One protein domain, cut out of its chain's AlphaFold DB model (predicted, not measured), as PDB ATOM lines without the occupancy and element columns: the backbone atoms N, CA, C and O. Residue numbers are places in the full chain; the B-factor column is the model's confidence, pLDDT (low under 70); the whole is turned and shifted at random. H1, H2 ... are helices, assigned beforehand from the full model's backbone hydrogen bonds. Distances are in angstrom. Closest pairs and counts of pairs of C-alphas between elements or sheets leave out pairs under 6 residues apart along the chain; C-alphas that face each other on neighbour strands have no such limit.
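Overview. This is residues 2 to 73 of the 82 residues of the protein "MazG domain-containing protein" of Candidatus Bathyarchaeota archaeon (UniProt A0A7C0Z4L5). Two helices of equal residue count, H1 and H2, lie side by side as a helical hairpin with a long loop, residues 21 to 33, at one end. At the hairpin's other end a corner follows H2, and H3 folds off as an arm, with residues 57 to 73 sticking out free of the hairpin. The printed part has 72 residues with three named helices, in the order H1, H2, H3 along the chain, and no named strand; the class is all helix. The whole is only just loose, close to extended, with a radius of gyration of the C-alphas of 16.3 A, and its outline is flat, spanning 45 by 37 by 16 A.

Along the chain. H1 covers residues 2 to 20 and measures 26.5 A from first to last C-alpha; it begins at C-alpha 2, at (22.066, 41.244, -27.859). H2 covers residues 34 to 52, also 19 residues, and measures 27.7 A; its first C-alpha, that of Leu 34, is at (12.429, 59.047, -27.444). H3 covers residues 56 to 71 and measures 22.5 A, ending at C-alpha 71, at (-5.125, 43.425, -42.728).

Arrangement. H1 and H2 touch, with 17 pairs of C-alphas within 8 A. Their closest C-alphas are those of Leu 5 and Ser 44, 5.6 A apart. They form a helical hairpin, running opposite ways at a shallow tilt of 21 degrees, with centres 12.8 A apart. H2 and H3 are close but not clearly touching, with 2 pairs of C-alphas within 8 A; the closest C-alphas are those of Ala 49 and Leu 56, at 6.4 A. Their lines stand at a steep tilt of 64 degrees, and they run opposite ways, with centres 18.9 A apart. H1 and H3 are apart. In H1, H2 and H3 every O i to N i+4 pair is within hydrogen-bond range.

Size, cuts and confidence. The two C-alphas farthest apart are those of Gly 28, in the link between H1 and H2, and Gly 73, the last printed residue, at 47.2 A. The link from H1 to H2 is long, with 13 residues, and their C-alphas lie 13 to 27 A from the mean of the C-alphas; the link from H2 to H3 is tight, with 3 residues. Without residues 57 to 73, which stand free, the remaining 55 residues span 45 by 15 by 15 A. The printed part has no cut. The mean pLDDT of the printed part is 87.9, and the model's confidence is under 70 at residues 23 to 25, 27 to 31 and 72 to 73.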
ATOM      1  N   LEU A   2      23.330  41.547 -28.554       91.50
ATOM      2  CA  LEU A   2      22.066  41.244 -27.859       91.50
ATOM      3  C   LEU A   2      21.931  41.972 -26.507       91.50
ATOM      4  O   LEU A   2      20.876  42.515 -26.227       91.50
ATOM      5  N   ALA A   3      22.995  42.008 -25.697       94.50
ATOM      6  CA  ALA A   3      22.974  42.718 -24.414       94.50
ATOM      7  C   ALA A   3      22.674  44.220 -24.579       94.50
ATOM      8  O   ALA A   3      21.775  44.710 -23.913       94.50
ATOM      9  N   ALA A   4      23.348  44.888 -25.524       90.81
ATOM     10  CA  ALA A   4      23.094  46.291 -25.860       90.81
ATOM     11  C   ALA A   4      21.641  46.505 -26.314       90.81
ATOM     12  O   ALA A   4      20.939  47.318 -25.743       90.81
ATOM     13  N   LEU A   5      21.125  45.679 -27.234       96.31
ATOM     14  CA  LEU A   5      19.717  45.760 -27.647       96.31
ATOM     15  C   LEU A   5      18.741  45.651 -26.459       96.31
ATOM     16  O   LEU A   5      17.727  46.340 -26.426       96.31
ATOM     17  N   VAL A   6      19.016  44.758 -25.504       97.06
ATOM     18  CA  VAL A   6      18.171  44.581 -24.313       97.06
ATOM     19  C   VAL A   6      18.264  45.785 -23.372       97.06
ATOM     20  O   VAL A   6      17.257  46.140 -22.762       97.06
ATOM     21  N   GLU A   7      19.439  46.401 -23.266       94.94
ATOM     22  CA  GLU A   7      19.662  47.640 -22.517       94.94
ATOM     23  C   GLU A   7      18.829  48.787 -23.104       94.94
ATOM     24  O   GLU A   7      17.950  49.282 -22.398       94.94
ATOM     25  N   GLU A   8      18.966  49.073 -24.405       94.31
ATOM     26  CA  GLU A   8      18.216  50.149 -25.083       94.31
ATOM     27  C   GLU A   8      16.693  49.941 -25.001       94.31
ATOM     28  O   GLU A   8      15.910  50.855 -24.749       94.31
ATOM     29  N   VAL A   9      16.220  48.695 -25.142       96.38
ATOM     30  CA  VAL A   9      14.791  48.376 -24.961       96.38
ATOM     31  C   VAL A   9      14.333  48.648 -23.523       96.38
ATOM     32  O   VAL A   9      13.186  49.049 -23.301       96.38
ATOM     33  N   GLY A  10      15.201  48.430 -22.536       94.12
ATOM     34  CA  GLY A  10      14.936  48.743 -21.136       94.12
ATOM     35  C   GLY A  10      14.845  50.248 -20.874       94.12
ATOM     36  O   GLY A  10      13.952  50.681 -20.134       94.12
ATOM     37  N   GLU A  11      15.721  51.038 -21.492       91.69
ATOM     38  CA  GLU A  11      15.711  52.504 -21.417       91.69
ATOM     39  C   GLU A  11      14.453  53.077 -22.077       91.69
ATOM     40  O   GLU A  11      13.671  53.775 -21.414       91.69
ATOM     41  N   LEU A  12      14.132  52.627 -23.295       93.25
ATOM     42  CA  LEU A  12      12.875  52.951 -23.970       93.25
ATOM     43  C   LEU A  12      11.650  52.587 -23.116       93.25
ATOM     44  O   LEU A  12      10.699  53.367 -23.011       93.25
ATOM     45  N   ALA A  13      11.640  51.416 -22.475       92.38
ATOM     46  CA  ALA A  13      10.525  51.001 -21.628       92.38
ATOM     47  C   ALA A  13      10.347  51.921 -20.408       92.38
ATOM     48  O   ALA A  13       9.213  52.230 -20.028       92.38
ATOM     49  N   ARG A  14      11.438  52.383 -19.784       88.25
ATOM     50  CA  ARG A  14      11.367  53.377 -18.698       88.25
ATOM     51  C   ARG A  14      10.823  54.705 -19.209       88.25
ATOM     52  O   ARG A  14       9.936  55.273 -18.572       88.25
ATOM     53  N   LEU A  15      11.295  55.150 -20.369       89.25
ATOM     54  CA  LEU A  15      10.859  56.388 -20.998       89.25
ATOM     55  C   LEU A  15       9.360  56.373 -21.336       89.25
ATOM     56  O   LEU A  15       8.623  57.276 -20.943       89.25
ATOM     57  N   LEU A  16       8.873  55.320 -21.992       89.44
ATOM     58  CA  LEU A  16       7.451  55.176 -22.318       89.44
ATOM     59  C   LEU A  16       6.574  55.131 -21.062       89.44
ATOM     60  O   LEU A  16       5.490  55.714 -21.047       89.44
ATOM     61  N   ASN A  17       7.048  54.495 -19.987       88.31
ATOM     62  CA  ASN A  17       6.349  54.509 -18.702       88.31
ATOM     63  C   ASN A  17       6.306  55.907 -18.074       88.31
ATOM     64  O   ASN A  17       5.292  56.262 -17.477       88.31
ATOM     65  N   ALA A  18       7.357  56.715 -18.220       84.75
ATOM     66  CA  ALA A  18       7.349  58.100 -17.755       84.75
ATOM     67  C   ALA A  18       6.394  58.986 -18.580       84.75
ATOM     68  O   ALA A  18       5.734  59.862 -18.021       84.75
ATOM     69  N   LEU A  19       6.293  58.744 -19.893       83.69
ATOM     70  CA  LEU A  19       5.456  59.521 -20.816       83.69
ATOM     71  C   LEU A  19       3.964  59.160 -20.748       83.69
ATOM     72  O   LEU A  19       3.113  60.047 -20.780       83.69
ATOM     73  N   ALA A  20       3.641  57.868 -20.690       82.19
ATOM     74  CA  ALA A  20       2.278  57.355 -20.857       82.19
ATOM     75  C   ALA A  20       1.789  56.487 -19.684       82.19
ATOM     76  O   ALA A  20       0.641  56.039 -19.681       82.19
ATOM     77  N   GLY A  21       2.643  56.224 -18.693       77.00
ATOM     78  CA  GLY A  21       2.308  55.391 -17.546       77.00
ATOM     79  C   GLY A  21       1.517  56.130 -16.456       77.00
ATOM     80  O   GLY A  21       1.462  57.359 -16.410       77.00
ATOM     81  N   PRO A  22       0.915  55.379 -15.516       72.19
ATOM     82  CA  PRO A  22       0.100  55.944 -14.439       72.19
ATOM     83  C   PRO A  22       0.923  56.707 -13.389       72.19
ATOM     84  O   PRO A  22       0.364  57.465 -12.595       72.19
ATOM     85  N   LYS A  23       2.247  56.506 -13.354       68.25
ATOM     86  CA  LYS A  23       3.150  57.127 -12.387       68.25
ATOM     87  C   LYS A  23       3.939  58.233 -13.075       68.25
ATOM     88  O   LYS A  23       4.827  57.953 -13.871       68.25
ATOM     89  N   ARG A  24       3.609  59.484 -12.748       64.56
ATOM     90  CA  ARG A  24       4.323  60.646 -13.283       64.56
ATOM     91  C   ARG A  24       5.779  60.649 -12.792       64.56
ATOM     92  O   ARG A  24       5.993  60.360 -11.608       64.56
ATOM     93  N   PRO A  25       6.748  60.979 -13.662       67.00
ATOM     94  CA  PRO A  25       8.139  61.156 -13.262       67.00
ATOM     95  C   PRO A  25       8.263  62.254 -12.204       67.00
ATOM     96  O   PRO A  25       7.384  63.116 -12.057       67.00
ATOM     97  N   LYS A  26       9.341  62.205 -11.418       70.12
ATOM     98  CA  LYS A  26       9.577  63.219 -10.385       70.12
ATOM     99  C   LYS A  26       9.862  64.571 -11.043       70.12
ATOM    100  O   LYS A  26      10.422  64.644 -12.134       70.12
ATOM    101  N   ALA A  27       9.500  65.663 -10.369       63.72
ATOM    102  CA  ALA A  27       9.829  67.003 -10.846       63.72
ATOM    103  C   ALA A  27      11.357  67.154 -10.985       63.72
ATOM    104  O   ALA A  27      12.083  66.946 -10.014       63.72
ATOM    105  N   GLY A  28      11.826  67.497 -12.188       62.88
ATOM    106  CA  GLY A  28      13.253  67.641 -12.506       62.88
ATOM    107  C   GLY A  28      13.939  66.375 -13.031       62.88
ATOM    108  O   GLY A  28      15.126  66.425 -13.335       62.88
ATOM    109  N   GLU A  29      13.225  65.256 -13.159       66.06
ATOM    110  CA  GLU A  29      13.748  64.060 -13.820       66.06
ATOM    111  C   GLU A  29      13.776  64.303 -15.337       66.06
ATOM    112  O   GLU A  29      12.740  64.561 -15.954       66.06
ATOM    113  N   GLY A  30      14.978  64.297 -15.921       64.94
ATOM    114  CA  GLY A  30      15.157  64.417 -17.363       64.94
ATOM    115  C   GLY A  30      14.481  63.238 -18.050       64.94
ATOM    116  O   GLY A  30      14.829  62.086 -17.805       64.94
ATOM    117  N   VAL A  31      13.483  63.528 -18.873       68.19
ATOM    118  CA  VAL A  31      12.848  62.520 -19.714       68.19
ATOM    119  C   VAL A  31      13.801  62.287 -20.887       68.19
ATOM    120  O   VAL A  31      14.132  63.245 -21.584       68.19
ATOM    121  N   GLY A  32      14.293  61.054 -21.041       74.12
ATOM    122  CA  GLY A  32      15.168  60.665 -22.153       74.12
ATOM    123  C   GLY A  32      14.569  61.010 -23.522       74.12
ATOM    124  O   GLY A  32      13.358  61.215 -23.654       74.12
ATOM    125  N   ASP A  33      15.413  61.102 -24.547       88.94
ATOM    126  CA  ASP A  33      14.968  61.459 -25.895       88.94
ATOM    127  C   ASP A  33      14.432  60.225 -26.625       88.94
ATOM    128  O   ASP A  33      15.187  59.374 -27.085       88.94
ATOM    129  N   LEU A  34      13.109  60.164 -26.786       90.69
ATOM    130  CA  LEU A  34      12.429  59.047 -27.444       90.69
ATOM    131  C   LEU A  34      12.971  58.753 -28.845       90.69
ATOM    132  O   LEU A  34      12.987  57.593 -29.255       90.69
ATOM    133  N   ALA A  35      13.377  59.779 -29.591       92.88
ATOM    134  CA  ALA A  35      13.898  59.581 -30.934       92.88
ATOM    135  C   ALA A  35      15.271  58.897 -30.909       92.88
ATOM    136  O   ALA A  35      15.521  58.045 -31.762       92.88
ATOM    137  N   LEU A  36      16.125  59.235 -29.937       93.12
ATOM    138  CA  LEU A  36      17.447  58.623 -29.786       93.12
ATOM    139  C   LEU A  36      17.339  57.167 -29.327       93.12
ATOM    140  O   LEU A  36      17.877  56.299 -30.002       93.12
ATOM    141  N   GLU A  37      16.517  56.879 -28.316       93.69
ATOM    142  CA  GLU A  37      16.290  55.504 -27.832       93.69
ATOM    143  C   GLU A  37      15.796  54.567 -28.952       93.69
ATOM    144  O   GLU A  37      16.224  53.421 -29.106       93.69
ATOM    145  N   LEU A  38      14.880  55.061 -29.796       95.94
ATOM    146  CA  LEU A  38      14.398  54.308 -30.957       95.94
ATOM    147  C   LEU A  38      15.494  54.110 -32.015       95.94
ATOM    148  O   LEU A  38      15.530  53.062 -32.668       95.94
ATOM    149  N   ALA A  39      16.370  55.101 -32.197       96.06
ATOM    150  CA  ALA A  39      17.493  55.013 -33.120       96.06
ATOM    151  C   ALA A  39      18.551  54.010 -32.637       96.06
ATOM    152  O   ALA A  39      19.035  53.225 -33.454       96.06
ATOM    153  N   ASP A  40      18.846  53.958 -31.338       94.81
ATOM    154  CA  ASP A  40      19.828  53.035 -30.754       94.81
ATOM    155  C   ASP A  40      19.363  51.572 -30.831       94.81
ATOM    156  O   ASP A  40      20.139  50.667 -31.181       94.81
ATOM    157  N   ILE A  41      18.059  51.327 -30.661       97.25
ATOM    158  CA  ILE A  41      17.448  50.017 -30.933       97.25
ATOM    159  C   ILE A  41      17.613  49.638 -32.408       97.25
ATOM    160  O   ILE A  41      18.039  48.520 -32.719       97.25
ATOM    161  N   LEU A  42      17.280  50.548 -33.328       96.88
ATOM    162  CA  LEU A  42      17.392  50.287 -34.762       96.88
ATOM    163  C   LEU A  42      18.846  49.999 -35.159       96.88
ATOM    164  O   LEU A  42      19.112  49.027 -35.868       96.88
ATOM    165  N   PHE A  43      19.791  50.790 -34.655       96.06
ATOM    166  CA  PHE A  43      21.221  50.595 -34.865       96.06
ATOM    167  C   PHE A  43      21.697  49.232 -34.349       96.06
ATOM    168  O   PHE A  43      22.403  48.506 -35.056       96.06
ATOM    169  N   SER A  44      21.254  48.835 -33.156       96.38
ATOM    170  CA  SER A  44      21.568  47.529 -32.575       96.38
ATOM    171  C   SER A  44      21.043  46.374 -33.432       96.38
ATOM    172  O   SER A  44      21.759  45.393 -33.657       96.38
ATOM    173  N   VAL A  45      19.826  46.494 -33.973       97.31
ATOM    174  CA  VAL A  45      19.252  45.503 -34.900       97.31
ATOM    175  C   VAL A  45      20.056  45.426 -36.199       97.31
ATOM    176  O   VAL A  45      20.379  44.322 -36.643       97.31
ATOM    177  N   ILE A  46      20.437  46.569 -36.780       96.88
ATOM    178  CA  ILE A  46      21.272  46.629 -37.990       96.88
ATOM    179  C   ILE A  46      22.628  45.954 -37.742       96.88
ATOM    180  O   ILE A  46      23.081  45.150 -38.558       96.88
ATOM    181  N   CYS A  47      23.267  46.218 -36.599       97.00
ATOM    182  CA  CYS A  47      24.529  45.580 -36.225       97.00
ATOM    183  C   CYS A  47      24.400  44.053 -36.117       97.00
ATOM    184  O   CYS A  47      25.269  43.322 -36.595       97.00
ATOM    185  N   ILE A  48      23.313  43.561 -35.515       97.25
ATOM    186  CA  ILE A  48      23.034  42.123 -35.413       97.25
ATOM    187  C   ILE A  48      22.832  41.515 -36.806       97.25
ATOM    188  O   ILE A  48      23.438  40.489 -37.109       97.25
ATOM    189  N   ALA A  49      22.027  42.148 -37.662       97.44
ATOM    190  CA  ALA A  49      21.764  41.665 -39.016       97.44
ATOM    191  C   ALA A  49      23.054  41.560 -39.842       97.44
ATOM    192  O   ALA A  49      23.329  40.506 -40.416       97.44
ATOM    193  N   ASN A  50      23.887  42.605 -39.814       96.69
ATOM    194  CA  ASN A  50      25.183  42.619 -40.491       96.69
ATOM    195  C   ASN A  50      26.110  41.501 -39.997       96.69
ATOM    196  O   ASN A  50      26.721  40.812 -40.809       96.69
ATOM    197  N   TYR A  51      26.193  41.282 -38.682       97.12
ATOM    198  CA  TYR A  51      27.051  40.239 -38.110       97.12
ATOM    199  C   TYR A  51      26.655  38.824 -38.558       97.12
ATOM    200  O   TYR A  51      27.522  37.994 -38.821       97.12
ATOM    201  N   TYR A  52      25.353  38.549 -38.668       97.75
ATOM    202  CA  TYR A  52      24.838  37.238 -39.077       97.75
ATOM    203  C   TYR A  52      24.618  37.095 -40.593       97.75
ATOM    204  O   TYR A  52      24.165  36.041 -41.035       97.75
ATOM    205  N   GLY A  53      24.928  38.121 -41.394       97.50
ATOM    206  CA  GLY A  53      24.720  38.094 -42.845       97.50
ATOM    207  C   GLY A  53      23.243  38.061 -43.251       97.50
ATOM    208  O   GLY A  53      22.885  37.434 -44.247       97.50
ATOM    209  N   VAL A  54      22.373  38.696 -42.464       98.06
ATOM    210  CA  VAL A  54      20.941  38.805 -42.756       98.06
ATOM    211  C   VAL A  54      20.691  40.031 -43.631       98.06
ATOM    212  O   VAL A  54      20.986  41.152 -43.225       98.06
ATOM    213  N   ASP A  55      20.077  39.824 -44.798       97.75
ATOM    214  CA  ASP A  55      19.508  40.907 -45.606       97.75
ATOM    215  C   ASP A  55      18.248  41.448 -44.910       97.75
ATOM    216  O   ASP A  55      17.157  40.868 -44.980       97.75
ATOM    217  N   LEU A  56      18.434  42.537 -44.162       97.12
ATOM    218  CA  LEU A  56      17.375  43.140 -43.363       97.12
ATOM    219  C   LEU A  56      16.301  43.801 -44.236       97.12
ATOM    220  O   LEU A  56      15.132  43.780 -43.853       97.12
ATOM    221  N   ASP A  57      16.657  44.310 -45.417       96.75
ATOM    222  CA  ASP A  57      15.721  44.956 -46.340       96.75
ATOM    223  C   ASP A  57      14.748  43.935 -46.937       96.75
ATOM    224  O   ASP A  57      13.533  44.158 -46.968       96.75
ATOM    225  N   GLU A  58      15.260  42.783 -47.378       97.81
ATOM    226  CA  GLU A  58      14.438  41.659 -47.839       97.81
ATOM    227  C   GLU A  58      13.543  41.118 -46.719       97.81
ATOM    228  O   GLU A  58      12.336  40.930 -46.908       97.81
ATOM    229  N   ALA A  59      14.105  40.903 -45.526       97.25
ATOM    230  CA  ALA A  59      13.340  40.430 -44.377       97.25
ATOM    231  C   ALA A  59      12.218  41.409 -43.989       97.25
ATOM    232  O   ALA A  59      11.090  40.983 -43.719       97.25
ATOM    233  N   PHE A  60      12.499  42.714 -44.005       95.75
ATOM    234  CA  PHE A  60      11.533  43.753 -43.670       95.75
ATOM    235  C   PHE A  60      10.397  43.833 -44.696       95.75
ATOM    236  O   PHE A  60       9.227  43.839 -44.305       95.75
ATOM    237  N   ARG A  61      10.702  43.779 -46.001       96.06
ATOM    238  CA  ARG A  61       9.682  43.741 -47.069       96.06
ATOM    239  C   ARG A  61       8.716  42.566 -46.900       96.06
ATOM    240  O   ARG A  61       7.502  42.765 -46.913       96.06
ATOM    241  N   ARG A  62       9.229  41.364 -46.621       95.56
ATOM    242  CA  ARG A  62       8.402  40.167 -46.370       95.56
ATOM    243  C   ARG A  62       7.474  40.319 -45.161       95.56
ATOM    244  O   ARG A  62       6.358  39.797 -45.164       95.56
ATOM    245  N   VAL A  63       7.922  41.014 -44.115       93.69
ATOM    246  CA  VAL A  63       7.098  41.309 -42.933       93.69
ATOM    247  C   VAL A  63       5.978  42.290 -43.280       93.69
ATOM    248  O   VAL A  63       4.831  42.045 -42.903       93.69
ATOM    249  N   LEU A  64       6.275  43.353 -44.030       92.50
ATOM    250  CA  LEU A  64       5.267  44.322 -44.470       92.50
ATOM    251  C   LEU A  64       4.201  43.677 -45.364       92.50
ATOM    252  O   LEU A  64       3.013  43.858 -45.108       92.50
ATOM    253  N   GLU A  65       4.595  42.843 -46.330       93.25
ATOM    254  CA  GLU A  65       3.649  42.089 -47.166       93.25
ATOM    255  C   GLU A  65       2.735  41.175 -46.340       93.25
ATOM    256  O   GLU A  65       1.547  41.025 -46.635       93.25
ATOM    257  N   LYS A  66       3.269  40.551 -45.283       88.69
ATOM    258  CA  LYS A  66       2.479  39.714 -44.375       88.69
ATOM    259  C   LYS A  66       1.428  40.534 -43.624       88.69
ATOM    260  O   LYS A  66       0.314  40.041 -43.445       88.69
ATOM    261  N   TYR A  67       1.770  41.738 -43.167       87.44
ATOM    262  CA  TYR A  67       0.810  42.632 -42.516       87.44
ATOM    263  C   TYR A  67      -0.254  43.123 -43.495       87.44
ATOM    264  O   TYR A  67      -1.435  43.030 -43.176       87.44
ATOM    265  N   ASP A  68       0.141  43.523 -44.704       86.12
ATOM    266  CA  ASP A  68      -0.786  43.963 -45.750       86.12
ATOM    267  C   ASP A  68      -1.812  42.868 -46.094       86.12
ATOM    268  O   ASP A  68      -3.022  43.070 -45.998       86.12
ATOM    269  N   ARG A  69      -1.349  41.635 -46.344       82.44
ATOM    270  CA  ARG A  69      -2.239  40.488 -46.604       82.44
ATOM    271  C   ARG A  69      -3.123  40.126 -45.411       82.44
ATOM    272  O   ARG A  69      -4.249  39.673 -45.606       82.44
ATOM    273  N   ARG A  70      -2.624  40.284 -44.180       76.69
ATOM    274  CA  ARG A  70      -3.395  40.011 -42.956       76.69
ATOM    275  C   ARG A  70      -4.502  41.043 -42.746       76.69
ATOM    276  O   ARG A  70      -5.599  40.667 -42.334       76.69
ATOM    277  N   ASP A  71      -4.212  42.314 -42.996       73.69
ATOM    278  CA  ASP A  71      -5.125  43.425 -42.728       73.69
ATOM    279  C   ASP A  71      -5.996  43.811 -43.937       73.69
ATOM    280  O   ASP A  71      -6.949  44.578 -43.774       73.69
ATOM    281  N   ALA A  72      -5.788  43.184 -45.102       65.19
ATOM    282  CA  ALA A  72      -6.591  43.346 -46.319       65.19
ATOM    283  C   ALA A  72      -8.113  43.165 -46.120       65.19
ATOM    284  O   ALA A  72      -8.906  43.717 -46.877       65.19
ATOM    285  N   GLY A  73      -8.546  42.421 -45.094       60.38
ATOM    286  CA  GLY A  73      -9.965  42.231 -44.754       60.38
ATOM    287  C   GLY A  73     -10.453  42.998 -43.521       60.38
ATOM    288  O   GLY A  73     -11.603  42.831 -43.119       60.38
TER     289      GLY A  73